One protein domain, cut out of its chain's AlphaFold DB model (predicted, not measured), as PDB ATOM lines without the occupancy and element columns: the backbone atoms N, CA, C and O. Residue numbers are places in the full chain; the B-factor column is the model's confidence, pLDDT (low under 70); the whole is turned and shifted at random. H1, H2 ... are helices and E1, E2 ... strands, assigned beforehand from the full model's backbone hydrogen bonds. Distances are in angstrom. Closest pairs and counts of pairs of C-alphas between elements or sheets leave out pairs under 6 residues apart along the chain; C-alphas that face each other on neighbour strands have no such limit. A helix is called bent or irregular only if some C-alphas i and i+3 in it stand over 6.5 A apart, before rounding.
ATOM      1  N   MET A  97      80.483 141.833 146.162       93.69
ATOM      2  CA  MET A  97      79.705 141.795 147.401       93.69
ATOM      3  C   MET A  97      78.366 141.081 147.196       93.69
ATOM      4  O   MET A  97      77.531 141.540 146.412       93.69
ATOM      5  N   ARG A  98      78.127 140.001 147.944       94.06
ATOM      6  CA  ARG A  98      76.814 139.350 148.065       94.06
ATOM      7  C   ARG A  98      76.044 140.006 149.201       94.06
ATOM      8  O   ARG A  98      76.593 140.236 150.272       94.06
ATOM      9  N   THR A  99      74.755 140.268 148.998       95.19
ATOM     10  CA  THR A  99      73.843 140.682 150.077       95.19
ATOM     11  C   THR A  99      72.709 139.671 150.176       95.19
ATOM     12  O   THR A  99      71.892 139.593 149.255       95.19
ATOM     13  N   GLN A 100      72.643 138.924 151.274       93.56
ATOM     14  CA  GLN A 100      71.628 137.904 151.526       93.56
ATOM     15  C   GLN A 100      70.726 138.359 152.676       93.56
ATOM     16  O   GLN A 100      71.190 138.951 153.644       93.56
ATOM     17  N   CYS A 101      69.419 138.148 152.542       94.81
ATOM     18  CA  CYS A 101      68.430 138.441 153.579       94.81
ATOM     19  C   CYS A 101      67.137 137.673 153.308       94.81
ATOM     20  O   CYS A 101      66.786 137.436 152.148       94.81
ATOM     21  N   MET A 102      66.390 137.370 154.362       94.38
ATOM     22  CA  MET A 102      65.010 136.906 154.260       94.38
ATOM     23  C   MET A 102      64.103 138.132 154.129       94.38
ATOM     24  O   MET A 102      64.165 139.031 154.962       94.38
ATOM     25  N   ARG A 103      63.305 138.211 153.057       94.50
ATOM     26  CA  ARG A 103      62.437 139.364 152.773       94.50
ATOM     27  C   ARG A 103      60.971 138.990 152.930       94.50
ATOM     28  O   ARG A 103      60.455 138.218 152.125       94.50
ATOM     29  N   THR A 104      60.287 139.645 153.859       95.88
ATOM     30  CA  THR A 104      58.822 139.672 153.927       95.88
ATOM     31  C   THR A 104      58.323 140.946 153.251       95.88
ATOM     32  O   THR A 104      58.883 142.023 153.461       95.88
ATOM     33  N   ALA A 105      57.291 140.845 152.415       94.38
ATOM     34  CA  ALA A 105      56.684 141.985 151.732       94.38
ATOM     35  C   ALA A 105      55.199 142.088 152.093       94.38
ATOM     36  O   ALA A 105      54.472 141.103 152.012       94.38
ATOM     37  N   PHE A 106      54.766 143.292 152.456       94.31
ATOM     38  CA  PHE A 106      53.394 143.624 152.813       94.31
ATOM     39  C   PHE A 106      52.872 144.652 151.808       94.31
ATOM     40  O   PHE A 106      53.418 145.753 151.674       94.31
ATOM     41  N   GLN A 107      51.830 144.276 151.074       91.62
ATOM     42  CA  GLN A 107      51.150 145.125 150.106       91.62
ATOM     43  C   GLN A 107      49.698 144.655 149.982       91.62
ATOM     44  O   GLN A 107      49.445 143.456 149.880       91.62
ATOM     45  N   ILE A 108      48.758 145.600 149.943       89.19
ATOM     46  CA  ILE A 108      47.358 145.324 149.608       89.19
ATOM     47  C   ILE A 108      47.265 145.070 148.088       89.19
ATOM     48  O   ILE A 108      47.791 145.873 147.312       89.19
ATOM     49  N   PRO A 109      46.649 143.964 147.622       91.81
ATOM     50  CA  PRO A 109      46.502 143.685 146.194       91.81
ATOM     51  C   PRO A 109      45.863 144.851 145.434       91.81
ATOM     52  O   PRO A 109      44.924 145.471 145.920       91.81
ATOM     53  N   PHE A 110      46.379 145.143 144.237       85.38
ATOM     54  CA  PHE A 110      45.964 146.256 143.361       85.38
ATOM     55  C   PHE A 110      46.156 147.677 143.920       85.38
ATOM     56  O   PHE A 110      46.119 148.636 143.151       85.38
ATOM     57  N   GLU A 111      46.484 147.828 145.203       83.62
ATOM     58  CA  GLU A 111      46.852 149.104 145.799       83.62
ATOM     59  C   GLU A 111      48.378 149.309 145.775       83.62
ATOM     60  O   GLU A 111      49.176 148.383 145.966       83.62
ATOM     61  N   ALA A 112      48.806 150.542 145.498       83.50
ATOM     62  CA  ALA A 112      50.216 150.935 145.475       83.50
ATOM     63  C   ALA A 112      50.574 151.982 146.545       83.50
ATOM     64  O   ALA A 112      51.760 152.199 146.786       83.50
ATOM     65  N   THR A 113      49.571 152.589 147.194       85.69
ATOM     66  CA  THR A 113      49.685 153.721 148.129       85.69
ATOM     67  C   THR A 113      50.777 153.512 149.170       85.69
ATOM     68  O   THR A 113      51.607 154.396 149.374       85.69
ATOM     69  N   VAL A 114      50.804 152.324 149.785       90.56
ATOM     70  CA  VAL A 114      51.831 151.898 150.738       90.56
ATOM     71  C   VAL A 114      52.319 150.498 150.373       90.56
ATOM     72  O   VAL A 114      51.530 149.566 150.222       90.56
ATOM     73  N   ARG A 115      53.639 150.333 150.270       91.88
ATOM     74  CA  ARG A 115      54.311 149.032 150.146       91.88
ATOM     75  C   ARG A 115      55.407 148.950 151.193       91.88
ATOM     76  O   ARG A 115      56.296 149.800 151.213       91.88
ATOM     77  N   VAL A 116      55.376 147.927 152.034       94.12
ATOM     78  CA  VAL A 116      56.373 147.721 153.091       94.12
ATOM     79  C   VAL A 116      57.153 146.447 152.796       94.12
ATOM     80  O   VAL A 116      56.576 145.435 152.408       94.12
ATOM     81  N   SER A 117      58.469 146.459 152.987       95.44
ATOM     82  CA  SER A 117      59.248 145.220 153.051       95.44
ATOM     83  C   SER A 117      60.184 145.213 154.244       95.44
ATOM     84  O   SER A 117      60.892 146.192 154.465       95.44
ATOM     85  N   LEU A 118      60.194 144.099 154.970       95.81
ATOM     86  CA  LEU A 118      61.069 143.833 156.101       95.81
ATOM     87  C   LEU A 118      62.118 142.804 155.671       95.81
ATOM     88  O   LEU A 118      61.770 141.696 155.268       95.81
ATOM     89  N   ASP A 119      63.389 143.186 155.743       96.12
ATOM     90  CA  ASP A 119      64.527 142.309 155.489       96.12
ATOM     91  C   ASP A 119      65.155 141.880 156.826       96.12
ATOM     92  O   ASP A 119      65.753 142.706 157.518       96.12
ATOM     93  N   THR A 120      65.045 140.598 157.173       94.81
ATOM     94  CA  THR A 120      65.664 139.967 158.353       94.81
ATOM     95  C   THR A 120      66.840 139.071 157.949       94.81
ATOM     96  O   THR A 120      67.066 138.828 156.757       94.81
ATOM     97  N   ASN A 121      67.615 138.593 158.932       92.62
ATOM     98  CA  ASN A 121      68.790 137.731 158.731       92.62
ATOM     99  C   ASN A 121      69.731 138.282 157.646       92.62
ATOM    100  O   ASN A 121      70.122 137.580 156.712       92.62
ATOM    101  N   LEU A 122      70.013 139.586 157.725       95.00
ATOM    102  CA  LEU A 122      70.804 140.298 156.735       95.00
ATOM    103  C   LEU A 122      72.292 140.037 156.961       95.00
ATOM    104  O   LEU A 122      72.857 140.438 157.976       95.00
ATOM    105  N   CYS A 123      72.943 139.443 155.970       94.25
ATOM    106  CA  CYS A 123      74.393 139.381 155.904       94.25
ATOM    107  C   CYS A 123      74.917 139.929 154.575       94.25
ATOM    108  O   CYS A 123      74.242 139.920 153.534       94.25
ATOM    109  N   MET A 124      76.148 140.420 154.631       96.31
ATOM    110  CA  MET A 124      76.940 140.771 153.465       96.31
ATOM    111  C   MET A 124      78.173 139.871 153.464       96.31
ATOM    112  O   MET A 124      78.753 139.631 154.521       96.31
ATOM    113  N   ILE A 125      78.524 139.331 152.300       94.06
ATOM    114  CA  ILE A 125      79.612 138.361 152.138       94.06
ATOM    115  C   ILE A 125      80.520 138.845 151.007       94.06
ATOM    116  O   ILE A 125      80.030 139.236 149.942       94.06
ATOM    117  N   SER A 126      81.832 138.794 151.232       92.75
ATOM    118  CA  SER A 126      82.846 139.052 150.212       92.75
ATOM    119  C   SER A 126      82.722 138.037 149.075       92.75
ATOM    120  O   SER A 126      82.875 136.829 149.272       92.75
ATOM    121  N   GLU A 127      82.489 138.545 147.865       91.00
ATOM    122  CA  GLU A 127      82.612 137.784 146.615       91.00
ATOM    123  C   GLU A 127      83.995 138.024 145.972       91.00
ATOM    124  O   GLU A 127      84.175 137.821 144.775       91.00
ATOM    125  N   ARG A 128      84.984 138.473 146.756       82.94
ATOM    126  CA  ARG A 128      86.393 138.564 146.349       82.94
ATOM    127  C   ARG A 128      87.216 137.472 147.023       82.94
ATOM    128  O   ARG A 128      86.888 137.038 148.123       82.94
ATOM    129  N   GLY A 129      88.298 137.057 146.363       71.31
ATOM    130  CA  GLY A 129      89.267 136.098 146.910       71.31
ATOM    131  C   GLY A 129      88.936 134.615 146.700       71.31
ATOM    132  O   GLY A 129      89.721 133.772 147.120       71.31
ATOM    133  N   TYR A 130      87.832 134.270 146.025       75.19
ATOM    134  CA  TYR A 130      87.544 132.884 145.634       75.19
ATOM    135  C   TYR A 130      87.910 132.611 144.165       75.19
ATOM    136  O   TYR A 130      87.888 133.505 143.320       75.19
ATOM    137  N   ASP A 131      88.222 131.351 143.852       74.94
ATOM    138  CA  ASP A 131      88.504 130.913 142.482       74.94
ATOM    139  C   ASP A 131      87.234 130.929 141.608       74.94
ATOM    140  O   ASP A 131      86.345 130.085 141.748       74.94
ATOM    141  N   ILE A 132      87.179 131.888 140.681       71.56
ATOM    142  CA  ILE A 132      86.128 132.046 139.659       71.56
ATOM    143  C   ILE A 132      86.224 131.022 138.509       71.56
ATOM    144  O   ILE A 132      85.420 131.070 137.576       71.56
ATOM    145  N   LYS A 133      87.212 130.114 138.535       78.56
ATOM    146  CA  LYS A 133      87.479 129.076 137.520       78.56
ATOM    147  C   LYS A 133      87.559 129.637 136.094       78.56
ATOM    148  O   LYS A 133      87.024 129.052 135.150       78.56
ATOM    149  N   GLY A 134      88.204 130.799 135.957       68.56
ATOM    150  CA  GLY A 134      88.327 131.535 134.695       68.56
ATOM    151  C   GLY A 134      86.991 132.072 134.166       68.56
ATOM    152  O   GLY A 134      86.648 131.798 133.023       68.56
ATOM    153  N   GLY A 135      86.211 132.761 135.006       71.19
ATOM    154  CA  GLY A 135      84.933 133.399 134.634       71.19
ATOM    155  C   GLY A 135      83.709 132.474 134.648       71.19
ATOM    156  O   GLY A 135      82.578 132.936 134.775       71.19
ATOM    157  N   LYS A 136      83.916 131.150 134.631       76.50
ATOM    158  CA  LYS A 136      82.835 130.145 134.624       76.50
ATOM    159  C   LYS A 136      81.941 130.182 135.867       76.50
ATOM    160  O   LYS A 136      80.805 129.715 135.803       76.50
ATOM    161  N   VAL A 137      82.446 130.689 136.993       83.75
ATOM    162  CA  VAL A 137      81.728 130.765 138.271       83.75
ATOM    163  C   VAL A 137      81.596 132.223 138.712       83.75
ATOM    164  O   VAL A 137      82.576 132.870 139.073       83.75
ATOM    165  N   TRP A 138      80.361 132.725 138.726       87.44
ATOM    166  CA  TRP A 138      80.034 134.127 139.025       87.44
ATOM    167  C   TRP A 138      79.596 134.388 140.476       87.44
ATOM    168  O   TRP A 138      79.348 135.535 140.840       87.44
ATOM    169  N   HIS A 139      79.504 133.342 141.301       88.44
ATOM    170  CA  HIS A 139      79.183 133.425 142.726       88.44
ATOM    171  C   HIS A 139      80.019 132.415 143.520       88.44
ATOM    172  O   HIS A 139      80.277 131.309 143.048       88.44
ATOM    173  N   ARG A 140      80.399 132.743 144.755       86.62
ATOM    174  CA  ARG A 140      81.033 131.796 145.679       86.62
ATOM    175  C   ARG A 140      80.141 130.579 145.958       86.62
ATOM    176  O   ARG A 140      78.922 130.720 146.120       86.62
ATOM    177  N   ASP A 141      80.787 129.421 146.049       83.25
ATOM    178  CA  ASP A 141      80.258 128.132 146.513       83.25
ATOM    179  C   ASP A 141      79.686 128.253 147.935       83.25
ATOM    180  O   ASP A 141      80.350 128.779 148.833       83.25
ATOM    181  N   SER A 142      78.447 127.800 148.128       80.56
ATOM    182  CA  SER A 142      77.727 127.898 149.405       80.56
ATOM    183  C   SER A 142      78.167 126.886 150.470       80.56
ATOM    184  O   SER A 142      77.865 127.083 151.646       80.56
ATOM    185  N   THR A 143      78.884 125.827 150.086       82.75
ATOM    186  CA  THR A 143      79.312 124.748 150.996       82.75
ATOM    187  C   THR A 143      80.597 125.064 151.760       82.75
ATOM    188  O   THR A 143      80.901 124.415 152.761       82.75
ATOM    189  N   LYS A 144      81.362 126.065 151.309       84.62
ATOM    190  CA  LYS A 144      82.630 126.456 151.930       84.62
ATOM    191  C   LYS A 144      82.401 127.303 153.178       84.62
ATOM    192  O   LYS A 144      81.703 128.313 153.130       84.62
ATOM    193  N   THR A 145      83.076 126.936 154.266       87.12
ATOM    194  CA  THR A 145      83.172 127.762 155.475       87.12
ATOM    195  C   THR A 145      83.698 129.156 155.121       87.12
ATOM    196  O   THR A 145      84.649 129.287 154.351       87.12
ATOM    197  N   LEU A 146      83.061 130.187 155.676       89.94
ATOM    198  CA  LEU A 146      83.473 131.583 155.540       89.94
ATOM    199  C   LEU A 146      84.317 131.982 156.749       89.94
ATOM    200  O   LEU A 146      83.936 131.679 157.882       89.94
ATOM    201  N   GLU A 147      85.415 132.697 156.521       89.94
ATOM    202  CA  GLU A 147      86.146 133.344 157.609       89.94
ATOM    203  C   GLU A 147      85.367 134.554 158.146       89.94
ATOM    204  O   GLU A 147      84.554 135.161 157.447       89.94
ATOM    205  N   TYR A 148      85.628 134.945 159.397       87.56
ATOM    206  CA  TYR A 148      84.969 136.099 160.026       87.56
ATOM    207  C   TYR A 148      85.217 137.418 159.272       87.56
ATOM    208  O   TYR A 148      84.348 138.280 159.241       87.56
ATOM    209  N   THR A 149      86.361 137.546 158.602       90.12
ATOM    210  CA  THR A 149      86.743 138.674 157.731       90.12
ATOM    211  C   THR A 149      86.002 138.707 156.390       90.12
ATOM    212  O   THR A 149      86.056 139.711 155.682       90.12
ATOM    213  N   GLU A 150      85.306 137.631 156.017       92.00
ATOM    214  CA  GLU A 150      84.612 137.501 154.732       92.00
ATOM    215  C   GLU A 150      83.097 137.698 154.838       92.00
ATOM    216  O   GLU A 150      82.424 137.801 153.810       92.00
ATOM    217  N   ILE A 151      82.543 137.741 156.053       93.75
ATOM    218  CA  ILE A 151      81.108 137.889 156.306       93.75
ATOM    219  C   ILE A 151      80.841 138.897 157.419       93.75
ATOM    220  O   ILE A 151      81.322 138.753 158.537       93.75
ATOM    221  N   THR A 152      79.955 139.854 157.148       94.75
ATOM    222  CA  THR A 152      79.372 140.708 158.184       94.75
ATOM    223  C   THR A 152      77.888 140.401 158.359       94.75
ATOM    224  O   THR A 152      77.138 140.255 157.387       94.75
ATOM    225  N   ARG A 153      77.467 140.231 159.616       94.44
ATOM    226  CA  ARG A 153      76.089 139.908 160.017       94.44
ATOM    227  C   ARG A 153      75.464 141.170 160.591       94.44
ATOM    228  O   ARG A 153      75.820 141.584 161.692       94.44
ATOM    229  N   PHE A 154      74.578 141.808 159.837       94.38
ATOM    230  CA  PHE A 154      73.990 143.077 160.249       94.38
ATOM    231  C   PHE A 154      73.045 142.836 161.441       94.38
ATOM    232  O   PHE A 154      72.150 141.997 161.320       94.38
ATOM    233  N   PRO A 155      73.222 143.526 162.585       90.69
ATOM    234  CA  PRO A 155      72.545 143.157 163.835       90.69
ATOM    235  C   PRO A 155      71.064 143.564 163.885       90.69
ATOM    236  O   PRO A 155      70.343 143.137 164.779       90.69
ATOM    237  N   HIS A 156      70.594 144.354 162.913       90.69
ATOM    238  CA  HIS A 156      69.221 144.862 162.849       90.69
ATOM    239  C   HIS A 156      68.451 144.312 161.647       90.69
ATOM    240  O   HIS A 156      69.023 143.985 160.606       90.69
ATOM    241  N   ALA A 157      67.123 144.295 161.743       92.56
ATOM    242  CA  ALA A 157      66.266 144.148 160.570       92.56
ATOM    243  C   ALA A 157      66.138 145.487 159.819       92.56
ATOM    244  O   ALA A 157      66.211 146.557 160.420       92.56
ATOM    245  N   ILE A 158      65.916 145.444 158.501       94.50
ATOM    246  CA  ILE A 158      65.721 146.652 157.685       94.50
ATOM    247  C   ILE A 158      64.279 146.733 157.198       94.50
ATOM    248  O   ILE A 158      63.850 145.912 156.386       94.50
ATOM    249  N   LEU A 159      63.562 147.770 157.634       93.94
ATOM    250  CA  LEU A 159      62.243 148.121 157.121       93.94
ATOM    251  C   LEU A 159      62.361 149.158 155.988       93.94
ATOM    252  O   LEU A 159      62.873 150.257 156.180       93.94
ATOM    253  N   GLU A 160      61.860 148.826 154.801       93.56
ATOM    254  CA  GLU A 160      61.747 149.725 153.645       93.56
ATOM    255  C   GLU A 160      60.256 150.034 153.416       93.56
ATOM    256  O   GLU A 160      59.523 149.186 152.906       93.56
ATOM    257  N   VAL A 161      59.806 151.237 153.795       91.12
ATOM    258  CA  VAL A 161      58.443 151.740 153.526       91.12
ATOM    259  C   VAL A 161      58.462 152.602 152.264       91.12
ATOM    260  O   VAL A 161      59.226 153.562 152.169       91.12
ATOM    261  N   LYS A 162      57.613 152.272 151.289       90.12
ATOM    262  CA  LYS A 162      57.424 153.024 150.042       90.12
ATOM    263  C   LYS A 162      56.022 153.587 149.998       90.12
ATOM    264  O   LYS A 162      55.066 152.866 150.270       90.12
ATOM    265  N   LEU A 163      55.936 154.856 149.624       88.19
ATOM    266  CA  LEU A 163      54.688 155.586 149.472       88.19
ATOM    267  C   LEU A 163      54.564 156.033 148.014       88.19
ATOM    268  O   LEU A 163      55.428 156.758 147.522       88.19
ATOM    269  N   GLU A 164      53.508 155.594 147.332       84.12
ATOM    270  CA  GLU A 164      53.145 156.035 145.977       84.12
ATOM    271  C   GLU A 164      51.828 156.812 146.058       84.12
ATOM    272  O   GLU A 164      50.767 156.329 145.665       84.12
ATOM    273  N   LEU A 165      51.907 158.019 146.623       81.00
ATOM    274  CA  LEU A 165      50.775 158.938 146.750       81.00
ATOM    275  C   LEU A 165      50.374 159.456 145.356       81.00
ATOM    276  O   LEU A 165      51.227 159.918 144.595       81.00
ATOM    277  N   LYS A 166      49.085 159.360 145.016       70.81
ATOM    278  CA  LYS A 166      48.511 159.767 143.722       70.81
ATOM    279  C   LYS A 166      47.230 160.575 143.945       70.81
ATOM    280  O   LYS A 166      46.448 160.237 144.831       70.81
ATOM    281  N   GLY A 167      46.989 161.572 143.092       66.19
ATOM    282  CA  GLY A 167      45.775 162.396 143.130       66.19
ATOM    283  C   GLY A 167      45.625 163.186 144.434       66.19
ATOM    284  O   GLY A 167      46.620 163.606 145.023       66.19
ATOM    285  N   ASP A 168      44.381 163.352 144.886       50.91
ATOM    286  CA  ASP A 168      44.026 164.144 146.077       50.91
ATOM    287  C   ASP A 168      44.553 163.555 147.401       50.91
ATOM    288  O   ASP A 168      44.682 164.264 148.401       50.91
ATOM    289  N   SER A 169      44.943 162.275 147.419       56.94
ATOM    290  CA  SER A 169      45.528 161.598 148.587       56.94
ATOM    291  C   SER A 169      47.030 161.884 148.738       56.94
ATOM    292  O   SER A 169      47.862 160.979 148.768       56.94
ATOM    293  N   LEU A 170      47.381 163.167 148.873       68.62
ATOM    294  CA  LEU A 170      48.722 163.650 149.248       68.62
ATOM    295  C   LEU A 170      49.067 163.414 150.733       68.62
ATOM    296  O   LEU A 170      50.200 163.654 151.156       68.62
ATOM    297  N   VAL A 171      48.101 162.956 151.531       77.25
ATOM    298  CA  VAL A 171      48.253 162.695 152.966       77.25
ATOM    299  C   VAL A 171      48.767 161.270 153.189       77.25
ATOM    300  O   VAL A 171      48.220 160.304 152.664       77.25
ATOM    301  N   VAL A 172      49.822 161.135 153.995       82.31
ATOM    302  CA  VAL A 172      50.352 159.828 154.413       82.31
ATOM    303  C   VAL A 172      49.338 159.152 155.347       82.31
ATOM    304  O   VAL A 172      48.897 159.808 156.292       82.31
ATOM    305  N   PRO A 173      48.980 157.865 155.152       86.19
ATOM    306  CA  PRO A 173      48.035 157.179 156.032       86.19
ATOM    307  C   PRO A 173      48.471 157.235 157.499       86.19
ATOM    308  O   PRO A 173      49.644 157.008 157.807       86.19
ATOM    309  N   GLN A 174      47.529 157.522 158.401       83.38
ATOM    310  CA  GLN A 174      47.823 157.811 159.810       83.38
ATOM    311  C   GLN A 174      48.640 156.694 160.477       83.38
ATOM    312  O   GLN A 174      49.699 156.976 161.025       83.38
ATOM    313  N   TRP A 175      48.261 155.428 160.267       83.62
ATOM    314  CA  TRP A 175      48.978 154.265 160.803       83.62
ATOM    315  C   TRP A 175      50.459 154.183 160.384       83.62
ATOM    316  O   TRP A 175      51.271 153.621 161.113       83.62
ATOM    317  N   VAL A 176      50.846 154.748 159.229       85.31
ATOM    318  CA  VAL A 176      52.259 154.825 158.804       85.31
ATOM    319  C   VAL A 176      53.002 155.884 159.616       85.31
ATOM    320  O   VAL A 176      54.168 155.688 159.957       85.31
ATOM    321  N   SER A 177      52.338 156.996 159.937       78.31
ATOM    322  CA  SER A 177      52.881 158.021 160.834       78.31
ATOM    323  C   SER A 177      52.989 157.489 162.264       78.31
ATOM    324  O   SER A 177      54.029 157.665 162.891       78.31
ATOM    325  N   ASP A 178      51.982 156.757 162.740       74.62
ATOM    326  CA  ASP A 178      51.991 156.117 164.060       74.62
ATOM    327  C   ASP A 178      53.108 155.064 164.151       74.62
ATOM    328  O   ASP A 178      53.879 155.055 165.107       74.62
ATOM    329  N   LEU A 179      53.287 154.243 163.108       78.06
ATOM    330  CA  LEU A 179      54.395 153.289 163.001       78.06
ATOM    331  C   LEU A 179      55.766 153.990 163.018       78.06
ATOM    332  O   LEU A 179      56.676 153.523 163.701       78.06
ATOM    333  N   GLN A 180      55.920 155.120 162.320       73.50
ATOM    334  CA  GLN A 180      57.143 155.941 162.365       73.50
ATOM    335  C   GLN A 180      57.391 156.548 163.755       73.50
ATOM    336  O   GLN A 180      58.540 156.678 164.167       73.50
ATOM    337  N   ASN A 181      56.332 156.881 164.492       66.00
ATOM    338  CA  ASN A 181      56.410 157.473 165.826       66.00
ATOM    339  C   ASN A 181      56.457 156.429 166.964       66.00
ATOM    340  O   ASN A 181      56.629 156.799 168.119       66.00
ATOM    341  N   SER A 182      56.342 155.134 166.653       67.94
ATOM    342  CA  SER A 182      56.106 154.042 167.618       67.94
ATOM    343  C   SER A 182      57.244 153.701 168.594       67.94
ATOM    344  O   SER A 182      57.086 152.794 169.409       67.94
ATOM    345  N   GLY A 183      58.419 154.325 168.479       64.38
ATOM    346  CA  GLY A 183      59.624 153.937 169.234       64.38
ATOM    347  C   GLY A 183      60.342 152.686 168.702       64.38
ATOM    348  O   GLY A 183      61.509 152.473 169.014       64.38
ATOM    349  N   MET A 184      59.688 151.876 167.860       69.50
ATOM    350  CA  MET A 184      60.234 150.601 167.361       69.50
ATOM    351  C   MET A 184      61.141 150.734 166.130       69.50
ATOM    352  O   MET A 184      61.785 149.763 165.735       69.50
ATOM    353  N   LEU A 185      61.158 151.902 165.483       75.62
ATOM    354  CA  LEU A 185      61.871 152.141 164.231       75.62
ATOM    355  C   LEU A 185      62.891 153.264 164.374       75.62
ATOM    356  O   LEU A 185      62.652 154.245 165.076       75.62
ATOM    357  N   TYR A 186      63.978 153.144 163.612       78.00
ATOM    358  CA  TYR A 186      64.928 154.225 163.412       78.00
ATOM    359  C   TYR A 186      65.116 154.572 161.928       78.00
ATOM    360  O   TYR A 186      65.349 153.699 161.086       78.00
ATOM    361  N   GLU A 187      65.042 155.863 161.602       81.38
ATOM    362  CA  GLU A 187      65.211 156.373 160.241       81.38
ATOM    363  C   GLU A 187      66.692 156.525 159.837       81.38
ATOM    364  O   GLU A 187      67.309 157.572 160.030       81.38
ATOM    365  N   VAL A 188      67.252 155.515 159.158       85.81
ATOM    366  CA  VAL A 188      68.552 155.648 158.471       85.81
ATOM    367  C   VAL A 188      68.354 156.163 157.041       85.81
ATOM    368  O   VAL A 188      67.972 155.426 156.124       85.81
ATOM    369  N   HIS A 189      68.644 157.443 156.811       83.56
ATOM    370  CA  HIS A 189      68.460 158.064 155.503       83.56
ATOM    371  C   HIS A 189      69.453 157.510 154.463       83.56
ATOM    372  O   HIS A 189      70.668 157.596 154.615       83.56
ATOM    373  N   LYS A 190      68.922 156.979 153.350       86.38
ATOM    374  CA  LYS A 190      69.695 156.423 152.216       86.38
ATOM    375  C   LYS A 190      70.633 155.260 152.579       86.38
ATOM    376  O   LYS A 190      71.629 155.051 151.885       86.38
ATOM    377  N   TYR A 191      70.279 154.453 153.584       91.75
ATOM    378  CA  TYR A 191      71.002 153.213 153.879       91.75
ATOM    379  C   TYR A 191      71.190 152.336 152.625       91.75
ATOM    380  O   TYR A 191      70.273 152.144 151.819       91.75
ATOM    381  N   SER A 192      72.386 151.767 152.475       93.56
ATOM    382  CA  SER A 192      72.767 150.929 151.338       93.56
ATOM    383  C   SER A 192      73.509 149.681 151.811       93.56
ATOM    384  O   SER A 192      74.639 149.766 152.290       93.56
ATOM    385  N   LYS A 193      72.891 148.509 151.606       95.56
ATOM    386  CA  LYS A 193      73.472 147.188 151.921       95.56
ATOM    387  C   LYS A 193      74.838 146.977 151.263       95.56
ATOM    388  O   LYS A 193      75.753 146.469 151.896       95.56
ATOM    389  N   PHE A 194      74.963 147.394 150.002       94.69
ATOM    390  CA  PHE A 194      76.203 147.300 149.231       94.69
ATOM    391  C   PHE A 194      77.289 148.210 149.814       94.69
ATOM    392  O   PHE A 194      78.389 147.754 150.087       94.69
ATOM    393  N   THR A 195      76.958 149.477 150.083       93.75
ATOM    394  CA  THR A 195      77.910 150.454 150.634       93.75
ATOM    395  C   THR A 195      78.379 150.066 152.034       93.75
ATOM    396  O   THR A 195      79.558 150.210 152.332       93.75
ATOM    397  N   HIS A 196      77.484 149.543 152.876       94.75
ATOM    398  CA  HIS A 196      77.849 149.031 154.195       94.75
ATOM    399  C   HIS A 196      78.760 147.795 154.088       94.75
ATOM    400  O   HIS A 196      79.837 147.801 154.673       94.75
ATOM    401  N   GLY A 197      78.391 146.790 153.281       95.00
ATOM    402  CA  GLY A 197      79.216 145.592 153.076       95.00
ATOM    403  C   GLY A 197      80.613 145.905 152.529       95.00
ATOM    404  O   GLY A 197      81.599 145.412 153.065       95.00
ATOM    405  N   CYS A 198      80.721 146.778 151.520       93.19
ATOM    406  CA  CYS A 198      82.017 147.198 150.978       93.19
ATOM    407  C   CYS A 198      82.856 147.996 151.983       93.19
ATOM    408  O   CYS A 198      84.065 147.807 152.016       93.19
ATOM    409  N   ALA A 199      82.244 148.856 152.807       91.56
ATOM    410  CA  ALA A 199      82.981 149.571 153.847       91.56
ATOM    411  C   ALA A 199      83.583 148.598 154.874       91.56
ATOM    412  O   ALA A 199      84.770 148.691 155.168       91.56
ATOM    413  N   VAL A 200      82.775 147.656 155.377       92.38
ATOM    414  CA  VAL A 200      83.155 146.734 156.462       92.38
ATOM    415  C   VAL A 200      84.142 145.655 156.011       92.38
ATOM    416  O   VAL A 200      85.110 145.405 156.720       92.38
ATOM    417  N   LEU A 201      83.912 145.027 154.852       93.81
ATOM    418  CA  LEU A 201      84.684 143.860 154.393       93.81
ATOM    419  C   LEU A 201      85.852 144.211 153.456       93.81
ATOM    420  O   LEU A 201      86.714 143.371 153.209       93.81
ATOM    421  N   HIS A 202      85.913 145.442 152.934       90.81
ATOM    422  CA  HIS A 202      87.047 145.933 152.138       90.81
ATOM    423  C   HIS A 202      87.614 147.257 152.703       90.81
ATOM    424  O   HIS A 202      87.740 148.237 151.962       90.81
ATOM    425  N   PRO A 203      87.978 147.311 154.004       86.19
ATOM    426  CA  PRO A 203      88.368 148.545 154.695       86.19
ATOM    427  C   PRO A 203      89.646 149.195 154.135       86.19
ATOM    428  O   PRO A 203      89.859 150.389 154.326       86.19
ATOM    429  N   GLU A 204      90.487 148.427 153.437       84.69
ATOM    430  CA  GLU A 204      91.714 148.905 152.779       84.69
ATOM    431  C   GLU A 204      91.459 149.525 151.392       84.69
ATOM    432  O   GLU A 204      92.260 150.327 150.913       84.69
ATOM    433  N   GLU A 205      90.344 149.185 150.737       85.75
ATOM    434  CA  GLU A 205      89.997 149.710 149.406       85.75
ATOM    435  C   GLU A 205      89.142 150.985 149.473       85.75
ATOM    436  O   GLU A 205      89.092 151.768 148.517       85.75
ATOM    437  N   VAL A 206      88.448 151.211 150.593       83.62
ATOM    438  CA  VAL A 206      87.545 152.352 150.766       83.62
ATOM    439  C   VAL A 206      88.273 153.586 151.300       83.62
ATOM    440  O   VAL A 206      88.939 153.562 152.328       83.62
ATOM    441  N   ARG A 207      88.101 154.721 150.612       81.75
ATOM    442  CA  ARG A 207      88.618 156.034 151.053       81.75
ATOM    443  C   ARG A 207      87.629 156.827 151.906       81.75
ATOM    444  O   ARG A 207      88.003 157.811 152.533       81.75
ATOM    445  N   CYS A 208      86.358 156.445 151.877       80.44
ATOM    446  CA  CYS A 208      85.281 157.107 152.595       80.44
ATOM    447  C   CYS A 208      84.248 156.078 153.056       80.44
ATOM    448  O   CYS A 208      84.043 155.045 152.417       80.44
ATOM    449  N   VAL A 209      83.605 156.378 154.179       85.00
ATOM    450  CA  VAL A 209      82.680 155.483 154.876       85.00
ATOM    451  C   VAL A 209      81.316 156.160 155.021       85.00
ATOM    452  O   VAL A 209      81.250 157.393 155.059       85.00
ATOM    453  N   PRO A 210      80.207 155.401 155.042       87.88
ATOM    454  CA  PRO A 210      78.885 155.986 155.208       87.88
ATOM    455  C   PRO A 210      78.698 156.509 156.636       87.88
ATOM    456  O   PRO A 210      79.184 155.898 157.582       87.88
ATOM    457  N   TYR A 211      77.927 157.589 156.788       85.38
ATOM    458  CA  TYR A 211      77.814 158.319 158.055       85.38
ATOM    459  C   TYR A 211      77.401 157.455 159.257       85.38
ATOM    460  O   TYR A 211      77.790 157.751 160.377       85.38
ATOM    461  N   TRP A 212      76.619 156.395 159.027       87.56
ATOM    462  CA  TRP A 212      76.091 155.506 160.064       87.56
ATOM    463  C   TRP A 212      77.114 154.508 160.622       87.56
ATOM    464  O   TRP A 212      76.774 153.759 161.529       87.56
ATOM    465  N   ILE A 213      78.335 154.437 160.078       87.25
ATOM    466  CA  ILE A 213      79.289 153.362 160.404       87.25
ATOM    467  C   ILE A 213      79.788 153.403 161.858       87.25
ATOM    468  O   ILE A 213      80.097 152.357 162.417       87.25
ATOM    469  N   ASP A 214      79.846 154.592 162.465       82.81
ATOM    470  CA  ASP A 214      80.316 154.771 163.843       82.81
ATOM    471  C   ASP A 214      79.235 154.549 164.908       82.81
ATOM    472  O   ASP A 214      79.570 154.572 166.098       82.81
ATOM    473  N   ASP A 215      77.984 154.308 164.493       83.50
ATOM    474  CA  ASP A 215      76.865 154.064 165.399       83.50
ATOM    475  C   ASP A 215      77.155 152.905 166.362       83.50
ATOM    476  O   ASP A 215      77.601 151.819 165.970       83.50
ATOM    477  N   VAL A 216      76.874 153.142 167.643       79.88
ATOM    478  CA  VAL A 216      77.192 152.207 168.729       79.88
ATOM    479  C   VAL A 216      76.523 150.842 168.522       79.88
ATOM    480  O   VAL A 216      77.149 149.818 168.786       79.88
ATOM    481  N   SER A 217      75.303 150.792 167.975       83.06
ATOM    482  CA  SER A 217      74.524 149.550 167.851       83.06
ATOM    483  C   SER A 217      74.987 148.601 166.739       83.06
ATOM    484  O   SER A 217      74.561 147.448 166.713       83.06
ATOM    485  N   ILE A 218      75.837 149.059 165.812       87.38
ATOM    486  CA  ILE A 218      76.411 148.207 164.752       87.38
ATOM    487  C   ILE A 218      77.913 147.960 164.923       87.38
ATOM    488  O   ILE A 218      78.478 147.106 164.237       87.38
ATOM    489  N   ARG A 219      78.555 148.669 165.856       85.56
ATOM    490  CA  ARG A 219      79.998 148.625 166.119       85.56
ATOM    491  C   ARG A 219      80.532 147.220 166.377       85.56
ATOM    492  O   ARG A 219      81.535 146.838 165.783       85.56
ATOM    493  N   GLU A 220      79.865 146.452 167.234       85.75
ATOM    494  CA  GLU A 220      80.301 145.098 167.600       85.75
ATOM    495  C   GLU A 220      80.318 144.159 166.386       85.75
ATOM    496  O   GLU A 220      81.317 143.485 166.143       85.75
ATOM    497  N   SER A 221      79.270 144.199 165.555       89.69
ATOM    498  CA  SER A 221      79.211 143.451 164.292       89.69
ATOM    499  C   SER A 221      80.371 143.813 163.358       89.69
ATOM    500  O   SER A 221      81.008 142.926 162.787       89.69
ATOM    501  N   ILE A 222      80.703 145.102 163.239       89.50
ATOM    502  CA  ILE A 222      81.809 145.578 162.397       89.50
ATOM    503  C   ILE A 222      83.159 145.061 162.920       89.50
ATOM    504  O   ILE A 222      83.957 144.557 162.130       89.50
ATOM    505  N   ILE A 223      83.395 145.120 164.236       87.06
ATOM    506  CA  ILE A 223      84.614 144.596 164.879       87.06
ATOM    507  C   ILE A 223      84.722 143.078 164.679       87.06
ATOM    508  O   ILE A 223      85.762 142.597 164.232       87.06
ATOM    509  N   ALA A 224      83.639 142.335 164.923       88.81
ATOM    510  CA  ALA A 224      83.574 140.886 164.721       88.81
ATOM    511  C   ALA A 224      83.801 140.466 163.255       88.81
ATOM    512  O   ALA A 224      84.206 139.335 162.999       88.81
ATOM    513  N   SER A 225      83.576 141.378 162.303       89.44
ATOM    514  CA  SER A 225      83.815 141.174 160.867       89.44
ATOM    515  C   SER A 225      85.228 141.591 160.412       89.44
ATOM    516  O   SER A 225      85.484 141.697 159.216       89.44
ATOM    517  N   GLY A 226      86.135 141.934 161.337       83.62
ATOM    518  CA  GLY A 226      87.471 142.466 161.024       83.62
ATOM    519  C   GLY A 226      87.497 143.936 160.570       83.62
ATOM    520  O   GLY A 226      88.569 144.511 160.395       83.62
ATOM    521  N   GLY A 227      86.339 144.592 160.458       83.44
ATOM    522  CA  GLY A 227      86.190 145.988 160.041       83.44
ATOM    523  C   GLY A 227      86.585 147.022 161.105       83.44
ATOM    524  O   GLY A 227      86.169 148.172 161.019       83.44
ATOM    525  N   GLY A 228      87.374 146.666 162.122       80.38
ATOM    526  CA  GLY A 228      87.726 147.580 163.219       80.38
ATOM    527  C   GLY A 228      88.421 148.874 162.761       80.38
ATOM    528  O   GLY A 228      88.232 149.927 163.363       80.38
ATOM    529  N   ARG A 229      89.173 148.815 161.653       79.81
ATOM    530  CA  ARG A 229      89.962 149.931 161.096       79.81
ATOM    531  C   ARG A 229      89.140 151.160 160.684       79.81
ATOM    532  O   ARG A 229      89.652 152.271 160.754       79.81
ATOM    533  N   ILE A 230      87.910 150.973 160.203       81.12
ATOM    534  CA  ILE A 230      87.073 152.071 159.675       81.12
ATOM    535  C   ILE A 230      86.309 152.837 160.763       81.12
ATOM    536  O   ILE A 230      85.606 153.801 160.456       81.12
ATOM    537  N   LEU A 231      86.415 152.390 162.012       79.94
ATOM    538  CA  LEU A 231      85.710 152.951 163.150       79.94
ATOM    539  C   LEU A 231      86.546 154.026 163.855       79.94
ATOM    540  O   LEU A 231      87.766 153.914 163.971       79.94
ATOM    541  N   ALA A 232      85.873 155.028 164.419       74.31
ATOM    542  CA  ALA A 232      86.457 155.936 165.395       74.31
ATOM    543  C   ALA A 232      87.032 155.151 166.586       74.31
ATOM    544  O   ALA A 232      86.378 154.254 167.136       74.31
ATOM    545  N   ARG A 233      88.261 155.508 166.971       70.81
ATOM    546  CA  ARG A 233      89.051 154.862 168.023       70.81
ATOM    547  C   ARG A 233      88.804 155.513 169.384       70.81
ATOM    548  O   ARG A 233      89.100 156.686 169.577       70.81
ATOM    549  N   ALA A 234      88.278 154.724 170.321       63.81
ATOM    550  CA  ALA A 234      87.990 155.144 171.697       63.81
ATOM    551  C   ALA A 234      89.254 155.420 172.525       63.81
ATOM    552  O   ALA A 234      89.215 156.166 173.494       63.81
ATOM    553  N   ASP A 235      90.357 154.781 172.143       67.00
ATOM    554  CA  ASP A 235      91.621 154.700 172.868       67.00
ATOM    555  C   ASP A 235      92.571 155.886 172.622       67.00
ATOM    556  O   ASP A 235      93.652 155.930 173.202       67.00
ATOM    557  N   LEU A 236      92.181 156.853 171.784       68.38
ATOM    558  CA  LEU A 236      93.001 158.020 171.446       68.38
ATOM    559  C   LEU A 236      92.858 159.157 172.464       68.38
ATOM    560  O   LEU A 236      91.750 159.647 172.720       68.38
ATOM    561  N   THR A 237      94.002 159.659 172.933       75.31
ATOM    562  CA  THR A 237      94.078 160.878 173.751       75.31
ATOM    563  C   THR A 237      93.575 162.104 172.980       75.31
ATOM    564  O   THR A 237      93.601 162.142 171.745       75.31
ATOM    565  N   ASP A 238      93.131 163.149 173.683       71.38
ATOM    566  CA  ASP A 238      92.596 164.360 173.039       71.38
ATOM    567  C   ASP A 238      93.644 165.095 172.183       71.38
ATOM    568  O   ASP A 238      93.312 165.687 171.151       71.38
ATOM    569  N   GLU A 239      94.929 164.989 172.537       73.56
ATOM    570  CA  GLU A 239      96.034 165.481 171.712       73.56
ATOM    571  C   GLU A 239      96.170 164.727 170.386       73.56
ATOM    572  O   GLU A 239      96.326 165.349 169.331       73.56
ATOM    573  N   GLU A 240      96.133 163.393 170.422       72.31
ATOM    574  CA  GLU A 240      96.182 162.555 169.223       72.31
ATOM    575  C   GLU A 240      94.948 162.793 168.354       72.31
ATOM    576  O   GLU A 240      95.074 162.952 167.141       72.31
ATOM    577  N   ARG A 241      93.770 162.938 168.976       65.38
ATOM    578  CA  ARG A 241      92.514 163.300 168.307       65.38
ATOM    579  C   ARG A 241      92.619 164.664 167.616       65.38
ATOM    580  O   ARG A 241      92.254 164.794 166.450       65.38
ATOM    581  N   SER A 242      93.188 165.670 168.283       66.06
ATOM    582  CA  SER A 242      93.441 167.005 167.714       66.06
ATOM    583  C   SER A 242      94.446 166.965 166.554       66.06
ATOM    584  O   SER A 242      94.242 167.625 165.530       66.06
ATOM    585  N   LYS A 243      95.503 166.147 166.662       66.88
ATOM    586  CA  LYS A 243      96.485 165.918 165.588       66.88
ATOM    587  C   LYS A 243      95.851 165.196 164.389       66.88
ATOM    588  O   LYS A 243      96.042 165.652 163.267       66.88
ATOM    589  N   MET A 244      95.035 164.158 164.600       60.47
ATOM    590  CA  MET A 244      94.301 163.461 163.530       60.47
ATOM    591  C   MET A 244      93.305 164.382 162.813       60.47
ATOM    592  O   MET A 244      93.325 164.451 161.583       60.47
ATOM    593  N   ARG A 245      92.522 165.173 163.565       58.00
ATOM    594  CA  ARG A 245      91.616 166.201 163.018       58.00
ATOM    595  C   ARG A 245      92.356 167.214 162.138       58.00
ATOM    596  O   ARG A 245      91.899 167.510 161.038       58.00
ATOM    597  N   LYS A 246      93.522 167.705 162.577       53.84
ATOM    598  CA  LYS A 246      94.367 168.639 161.801       53.84
ATOM    599  C   LYS A 246      95.053 167.990 160.595       53.84
ATOM    600  O   LYS A 246      95.266 168.665 159.595       53.84
ATOM    601  N   ALA A 247      95.378 166.701 160.671       47.94
ATOM    602  CA  ALA A 247      95.957 165.937 159.566       47.94
ATOM    603  C   ALA A 247      94.912 165.469 158.529       47.94
ATOM    604  O   ALA A 247      95.286 164.949 157.481       47.94
ATOM    605  N   GLY A 248      93.611 165.615 158.816       44.31
ATOM    606  CA  GLY A 248      92.524 165.074 157.990       44.31
ATOM    607  C   GLY A 248      92.400 163.544 158.046       44.31
ATOM    608  O   GLY A 248      91.709 162.950 157.218       44.31
ATOM    609  N   VAL A 249      93.066 162.891 159.004       42.78
ATOM    610  CA  VAL A 249      93.165 161.427 159.093       42.78
ATOM    611  C   VAL A 249      92.071 160.878 160.013       42.78
ATOM    612  O   VAL A 249      92.310 160.543 161.167       42.78
ATOM    613  N   GLY A 250      90.865 160.767 159.443       47.78
ATOM    614  CA  GLY A 250      89.709 160.041 159.989       47.78
ATOM    615  C   GLY A 250      88.810 160.826 160.968       47.78
ATOM    616  O   GLY A 250      89.298 161.716 161.656       47.78
ATOM    617  N   PRO A 251      87.501 160.502 161.077       56.16
ATOM    618  CA  PRO A 251      86.605 159.819 160.141       56.16
ATOM    619  C   PRO A 251      85.657 160.854 159.489       56.16
ATOM    620  O   PRO A 251      84.566 161.129 159.988       56.16
ATOM    621  N   GLY A 252      86.067 161.449 158.360       50.81
ATOM    622  CA  GLY A 252      85.548 162.742 157.864       50.81
ATOM    623  C   GLY A 252      84.051 162.877 157.522       50.81
ATOM    624  O   GLY A 252      83.616 163.973 157.180       50.81
ATOM    625  N   ALA A 253      83.252 161.810 157.608       53.50
ATOM    626  CA  ALA A 253      81.789 161.886 157.540       53.50
ATOM    627  C   ALA A 253      81.139 161.811 158.934       53.50
ATOM    628  O   ALA A 253      80.187 162.534 159.218       53.50
ATOM    629  N   ASN A 254      81.646 160.960 159.822       58.53
ATOM    630  CA  ASN A 254      80.918 160.547 161.020       58.53
ATOM    631  C   ASN A 254      80.958 161.624 162.113       58.53
ATOM    632  O   ASN A 254      79.946 161.860 162.763       58.53
ATOM    633  N   GLU A 255      82.069 162.361 162.248       58.31
ATOM    634  CA  GLU A 255      82.122 163.547 163.119       58.31
ATOM    635  C   GLU A 255      81.215 164.684 162.613       58.31
ATOM    636  O   GLU A 255      80.634 165.416 163.410       58.31
ATOM    637  N   VAL A 256      81.025 164.828 161.295       63.75
ATOM    638  CA  VAL A 256      80.130 165.854 160.717       63.75
ATOM    639  C   VAL A 256      78.659 165.483 160.934       63.75
ATOM    640  O   VAL A 256      77.819 166.341 161.221       63.75
ATOM    641  N   TYR A 257      78.350 164.193 160.820       70.62
ATOM    642  CA  TYR A 257      77.001 163.638 160.854       70.62
ATOM    643  C   TYR A 257      76.670 162.887 162.154       70.62
ATOM    644  O   TYR A 257      75.696 162.141 162.174       70.62
ATOM    645  N   HIS A 258      77.409 163.105 163.251       67.62
ATOM    646  CA  HIS A 258      77.156 162.469 164.559       67.62
ATOM    647  C   HIS A 258      75.710 162.686 165.047       67.62
ATOM    648  O   HIS A 258      75.083 161.810 165.635       67.62
ATOM    649  N   HIS A 259      75.138 163.844 164.716       69.00
ATOM    650  CA  HIS A 259      73.751 164.199 164.993       69.00
ATOM    651  C   HIS A 259      72.720 163.311 164.260       69.00
ATOM    652  O   HIS A 259      71.584 163.202 164.711       69.00
ATOM    653  N   LEU A 260      73.120 162.635 163.174       73.88
ATOM    654  CA  LEU A 260      72.336 161.629 162.449       73.88
ATOM    655  C   LEU A 260      72.526 160.197 162.998       73.88
ATOM    656  O   LEU A 260      72.052 159.259 162.363       73.88
ATOM    657  N   LEU A 261      73.247 159.995 164.108       75.38
ATOM    658  CA  LEU A 261      73.446 158.673 164.715       75.38
ATOM    659  C   LEU A 261      72.413 158.434 165.829       75.38
ATOM    660  O   LEU A 261      72.410 159.200 166.794       75.38
ATOM    661  N   PRO A 262      71.560 157.397 165.760       68.62
ATOM    662  CA  PRO A 262      70.506 157.157 166.753       68.62
ATOM    663  C   PRO A 262      71.068 157.011 168.158       68.62
ATOM    664  O   PRO A 262      70.637 157.687 169.091       68.62
ATOM    665  N   PHE A 263      72.070 156.147 168.280       71.44
ATOM    666  CA  PHE A 263      72.672 155.758 169.544       71.44
ATOM    667  C   PHE A 263      73.962 156.543 169.814       71.44
ATOM    668  O   PHE A 263      74.701 156.236 170.743       71.44
ATOM    669  N   GLY A 264      74.197 157.593 169.018       73.06
ATOM    670  CA  GLY A 264      75.408 158.398 169.048       73.06
ATOM    671  C   GLY A 264      76.624 157.636 168.520       73.06
ATOM    672  O   GLY A 264      76.515 156.746 167.677       73.06
ATOM    673  N   HIS A 265      77.794 158.011 169.013       73.88
ATOM    674  CA  HIS A 265      79.087 157.421 168.662       73.88
ATOM    675  C   HIS A 265      79.889 157.138 169.932       73.88
ATOM    676  O   HIS A 265      79.495 157.549 171.014       73.88
ATOM    677  N   VAL A 266      81.063 156.522 169.806       70.62
ATOM    678  CA  VAL A 266      81.966 156.199 170.933       70.62
ATOM    679  C   VAL A 266      82.136 157.316 171.968       70.62
ATOM    680  O   VAL A 266      82.148 157.025 173.158       70.62
ATOM    681  N   TYR A 267      82.263 158.573 171.530       69.31
ATOM    682  CA  TYR A 267      82.522 159.714 172.419       69.31
ATOM    683  C   TYR A 267      81.250 160.338 173.037       69.31
ATOM    684  O   TYR A 267      81.354 161.230 173.866       69.31
ATOM    685  N   ASP A 268      80.061 159.902 172.610       70.81
ATOM    686  CA  ASP A 268      78.735 160.350 173.073       70.81
ATOM    687  C   ASP A 268      77.779 159.168 172.879       70.81
ATOM    688  O   ASP A 268      77.087 159.050 171.862       70.81
ATOM    689  N   ASP A 269      77.867 158.206 173.796       71.06
ATOM    690  CA  ASP A 269      77.115 156.956 173.740       71.06
ATOM    691  C   ASP A 269      75.705 157.159 174.304       71.06
ATOM    692  O   ASP A 269      75.424 156.969 175.493       71.06
ATOM    693  N   ARG A 270      74.793 157.525 173.404       68.19
ATOM    694  CA  ARG A 270      73.384 157.773 173.717       68.19
ATOM    695  C   ARG A 270      72.583 156.481 173.900       68.19
ATOM    696  O   ARG A 270      71.444 156.541 174.352       68.19
ATOM    697  N   SER A 271      73.156 155.298 173.632       64.31
ATOM    698  CA  SER A 271      72.477 154.004 173.854       64.31
ATOM    699  C   SER A 271      72.163 153.723 175.334       64.31
ATOM    700  O   SER A 271      71.237 152.967 175.651       64.31
ATOM    701  N   LYS A 272      72.926 154.348 176.241       62.94
ATOM    702  CA  LYS A 272      72.795 154.215 177.699       62.94
ATOM    703  C   LYS A 272      71.738 155.143 178.295       62.94
ATOM    704  O   LYS A 272      71.110 154.779 179.282       62.94
ATOM    705  N   THR A 273      71.545 156.319 177.701       55.00
ATOM    706  CA  THR A 273      70.667 157.387 178.211       55.00
ATOM    707  C   THR A 273      69.348 157.513 177.448       55.00
ATOM    708  O   THR A 273      68.433 158.175 177.934       55.00
ATOM    709  N   ALA A 274      69.221 156.873 176.281       51.88
ATOM    710  CA  ALA A 274      68.009 156.929 175.480       51.88
ATOM    711  C   ALA A 274      66.835 156.140 176.092       51.88
ATOM    712  O   ALA A 274      66.919 154.927 176.320       51.88
ATOM    713  N   VAL A 275      65.707 156.825 176.283       45.91
ATOM    714  CA  VAL A 275      64.441 156.266 176.792       45.91
ATOM    715  C   VAL A 275      63.401 156.220 175.661       45.91
ATOM    716  O   VAL A 275      63.558 156.871 174.634       45.91
ATOM    717  N   GLY A 276      62.365 155.385 175.796       44.56
ATOM    718  CA  GLY A 276      61.447 155.025 174.697       44.56
ATOM    719  C   GLY A 276      61.601 153.578 174.211       44.56
ATOM    720  O   GLY A 276      61.021 153.182 173.204       44.56
ATOM    721  N   ARG A 277      62.374 152.769 174.941       47.22
ATOM    722  CA  ARG A 277      62.511 151.329 174.723       47.22
ATOM    723  C   ARG A 277      61.214 150.616 175.115       47.22
ATOM    724  O   ARG A 277      60.875 150.566 176.295       47.22
ATOM    725  N   THR A 278      60.562 149.935 174.171       41.97
ATOM    726  CA  THR A 278      59.866 148.694 174.543       41.97
ATOM    727  C   THR A 278      60.928 147.724 175.067       41.97
ATOM    728  O   THR A 278      62.034 147.666 174.515       41.97
ATOM    729  N   ALA A 279      60.626 146.966 176.128       37.72
ATOM    730  CA  ALA A 279      61.610 146.120 176.826       37.72
ATOM    731  C   ALA A 279      62.382 145.161 175.887       37.72
ATOM    732  O   ALA A 279      63.545 144.843 176.126       37.72
ATOM    733  N   GLN A 280      61.761 144.773 174.769       36.56
ATOM    734  CA  GLN A 280      62.349 143.952 173.706       36.56
ATOM    735  C   GLN A 280      63.608 144.564 173.058       36.56
ATOM    736  O   GLN A 280      64.543 143.834 172.737       36.56
ATOM    737  N   SER A 281      63.685 145.890 172.901       40.94
ATOM    738  CA  SER A 281      64.859 146.549 172.300       40.94
ATOM    739  C   SER A 281      66.096 146.562 173.212       40.94
ATOM    740  O   SER A 281      67.218 146.592 172.710       40.94
ATOM    741  N   VAL A 282      65.915 146.473 174.540       39.31
ATOM    742  CA  VAL A 282      67.027 146.300 175.492       39.31
ATOM    743  C   VAL A 282      67.673 144.934 175.270       39.31
ATOM    744  O   VAL A 282      68.880 144.864 175.056       39.31
ATOM    745  N   ALA A 283      66.855 143.876 175.249       34.62
ATOM    746  CA  ALA A 283      67.300 142.495 175.057       34.62
ATOM    747  C   ALA A 283      67.967 142.269 173.688       34.62
ATOM    748  O   ALA A 283      68.988 141.591 173.600       34.62
ATOM    749  N   ALA A 284      67.443 142.900 172.629       35.59
ATOM    750  CA  ALA A 284      68.076 142.882 171.310       35.59
ATOM    751  C   ALA A 284      69.458 143.566 171.319       35.59
ATOM    752  O   ALA A 284      70.398 143.045 170.726       35.59
ATOM    753  N   SER A 285      69.605 144.696 172.025       38.78
ATOM    754  CA  SER A 285      70.888 145.411 172.134       38.78
ATOM    755  C   SER A 285      71.927 144.737 173.040       38.78
ATOM    756  O   SER A 285      73.101 145.079 172.952       38.78
ATOM    757  N   SER A 286      71.521 143.793 173.897       37.72
ATOM    758  CA  SER A 286      72.417 143.043 174.791       37.72
ATOM    759  C   SER A 286      72.722 141.618 174.313       37.72
ATOM    760  O   SER A 286      73.331 140.846 175.053       37.72
ATOM    761  N   GLY A 287      72.280 141.245 173.105       34.34
ATOM    762  CA  GLY A 287      72.527 139.926 172.507       34.34
ATOM    763  C   GLY A 287      71.852 138.749 173.225       34.34
ATOM    764  O   GLY A 287      72.151 137.595 172.917       34.34
ATOM    765  N   ASN A 288      70.955 139.009 174.181       33.91
ATOM    766  CA  ASN A 288      70.486 137.996 175.123       33.91
ATOM    767  C   ASN A 288      69.127 137.412 174.690       33.91
ATOM    768  O   ASN A 288      68.063 137.966 174.967       33.91
ATOM    769  N   ILE A 289      69.172 136.290 173.964       34.38
ATOM    770  CA  ILE A 289      68.018 135.703 173.251       34.38
ATOM    771  C   ILE A 289      67.027 134.989 174.201       34.38
ATOM    772  O   ILE A 289      65.858 134.807 173.861       34.38
ATOM    773  N   GLU A 290      67.447 134.622 175.415       32.28
ATOM    774  CA  GLU A 290      66.675 133.741 176.311       32.28
ATOM    775  C   GLU A 290      65.428 134.380 176.955       32.28
ATOM    776  O   GLU A 290      64.584 133.674 177.505       32.28
ATOM    777  N   THR A 291      65.260 135.707 176.885       35.41
ATOM    778  CA  THR A 291      64.145 136.428 177.542       35.41
ATOM    779  C   THR A 291      62.960 136.758 176.623       35.41
ATOM    780  O   THR A 291      62.162 137.651 176.919       35.41
ATOM    781  N   PHE A 292      62.779 136.012 175.528       31.59
ATOM    782  CA  PHE A 292      61.632 136.170 174.627       31.59
ATOM    783  C   PHE A 292      60.326 135.618 175.242       31.59
ATOM    784  O   PHE A 292      59.906 134.494 174.970       31.59
ATOM    785  N   LYS A 293      59.657 136.419 176.083       32.25
ATOM    786  CA  LYS A 293      58.261 136.183 176.492       32.25
ATOM    787  C   LYS A 293      57.317 137.025 175.638       32.25
ATOM    788  O   LYS A 293      57.392 138.252 175.661       32.25
ATOM    789  N   ASP A 294      56.415 136.356 174.924       27.78
ATOM    790  CA  ASP A 294      55.387 136.996 174.098       27.78
ATOM    791  C   ASP A 294      54.494 137.936 174.933       27.78
ATOM    792  O   ASP A 294      53.861 137.486 175.900       27.78
ATOM    793  N   PRO A 295      54.378 139.229 174.576       33.41
ATOM    794  CA  PRO A 295      53.464 140.136 175.249       33.41
ATOM    795  C   PRO A 295      52.029 139.869 174.777       33.41
ATOM    796  O   PRO A 295      51.582 140.372 173.746       33.41
ATOM    797  N   LYS A 296      51.260 139.115 175.572       28.69
ATOM    798  CA  LYS A 296      49.797 139.032 175.425       28.69
ATOM    799  C   LYS A 296      49.173 140.431 175.530       28.69
ATOM    800  O   LYS A 296      48.979 140.899 176.643       28.69
ATOM    801  N   TYR A 297      48.851 141.054 174.393       31.16
ATOM    802  CA  TYR A 297      47.751 142.008 174.114       31.16
ATOM    803  C   TYR A 297      47.346 143.108 175.142       31.16
ATOM    804  O   TYR A 297      46.321 143.751 174.944       31.16
ATOM    805  N   GLY A 298      48.112 143.377 176.206       28.55
ATOM    806  CA  GLY A 298      47.733 144.306 177.287       28.55
ATOM    807  C   GLY A 298      48.547 145.602 177.368       28.55
ATOM    808  O   GLY A 298      48.042 146.614 177.844       28.55
ATOM    809  N   VAL A 299      49.788 145.609 176.867       31.38
ATOM    810  CA  VAL A 299      50.737 146.726 177.075       31.38
ATOM    811  C   VAL A 299      50.342 147.997 176.302       31.38
ATOM    812  O   VAL A 299      50.690 149.099 176.713       31.38
ATOM    813  N   LEU A 300      49.565 147.867 175.218       30.89
ATOM    814  CA  LEU A 300      49.173 149.004 174.374       30.89
ATOM    815  C   LEU A 300      48.267 150.017 175.101       30.89
ATOM    816  O   LEU A 300      48.337 151.204 174.805       30.89
TER     817      LEU A 300
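Overview. This is residues 97 to 300 of the 470 residues of the protein "Hypothetical protein" of Minutocellus polymorphus (UniProt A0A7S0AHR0). A long, bent and twisted hairpin of E1 and E2 has short helices H2, H3, H4 and H5 clustered at the end away from its turn, with H2 packed along the strands; E3 and E4 pair with different parts of E2. H1 stands off toward the turn end, H6 lies far out beyond the cluster, and long stretches without named elements join or follow the parts. The printed part has 204 residues, with four named strands, E1 to E4, that make one antiparallel branched sheet, followed along the chain by seven named helices, H1 to H7; the class is mixed, helices and strands, with under half of the residues in named elements. The whole is only just compact, close to loose, with a radius of gyration of the C-alphas of 20.0 A and spans of 52 by 52 by 44 A.

Along the chain. Find C-alpha 97 at (79.705, 141.795, 147.401); from there E1 runs 28.9 A to residue 107, bending by 59 degrees at residue 102. E2, residues 114 to 126, begins with C-alpha 114 at (51.831, 151.898, 150.738), spans 33.6 A and bends by 65 degrees at residue 121. Next come E3, residues 151 to 153, and E4, residues 158 to 163, 16.4 A long. The helices are H1, residues 174 to 181; H2, 193 to 201; H3, 211 to 214; H4, 216 to 224, 13.6 A; H5, 227 to 230; H6, 238 to 247, 14.0 A; and H7, 279 to 285, ending with C-alpha 285 at (70.888, 145.411, 172.134).

Arrangement. Start at E2: E1 lies on one side, E3 and E4 on the other. E1, E2 and E3 form a meander, each strand the antiparallel neighbour of the one before. Look for N 98 and O 125 at 2.9 A, N 124 and O 152 at 2.9 A, and N 119 and O 158 at 2.8 A. H2 is on the sheet at a height of 8.0 A; the C-alphas of Met 124 and Gly 197 are its closest to E2, 5.3 A. H2 touches H5, closest at the C-alphas of Val 200 and Gly 227, 4.8 A. H4 only grazes the sheet, while H3 is close to H4 but not clearly touching, at the C-alphas of Ile 213 and Arg 219, 7.5 A. H7 is close to H4 but not clearly touching, at the C-alphas of Ser 217 and Ser 285, 7.0 A. H1 is only just not on the sheet, with 4 pairs of C-alphas within 10 A, and H6 touches no helix. Every O i to N i+4 pair is within hydrogen-bond range in H1, H2 and H6, against 3 of 5 in H4 and 2 of 3 in H7; H3 and H5 are too short for one.

Size, cuts and confidence. The C-alphas of Phe 110 and Glu 239 are farthest apart, 60.7 A. The printed part has no cut; the links E2 to E3, H1 to H2 and H6 to H7 are long. Mean pLDDT of the printed part is 74.8, and residues 270 to 300 are among those under 70.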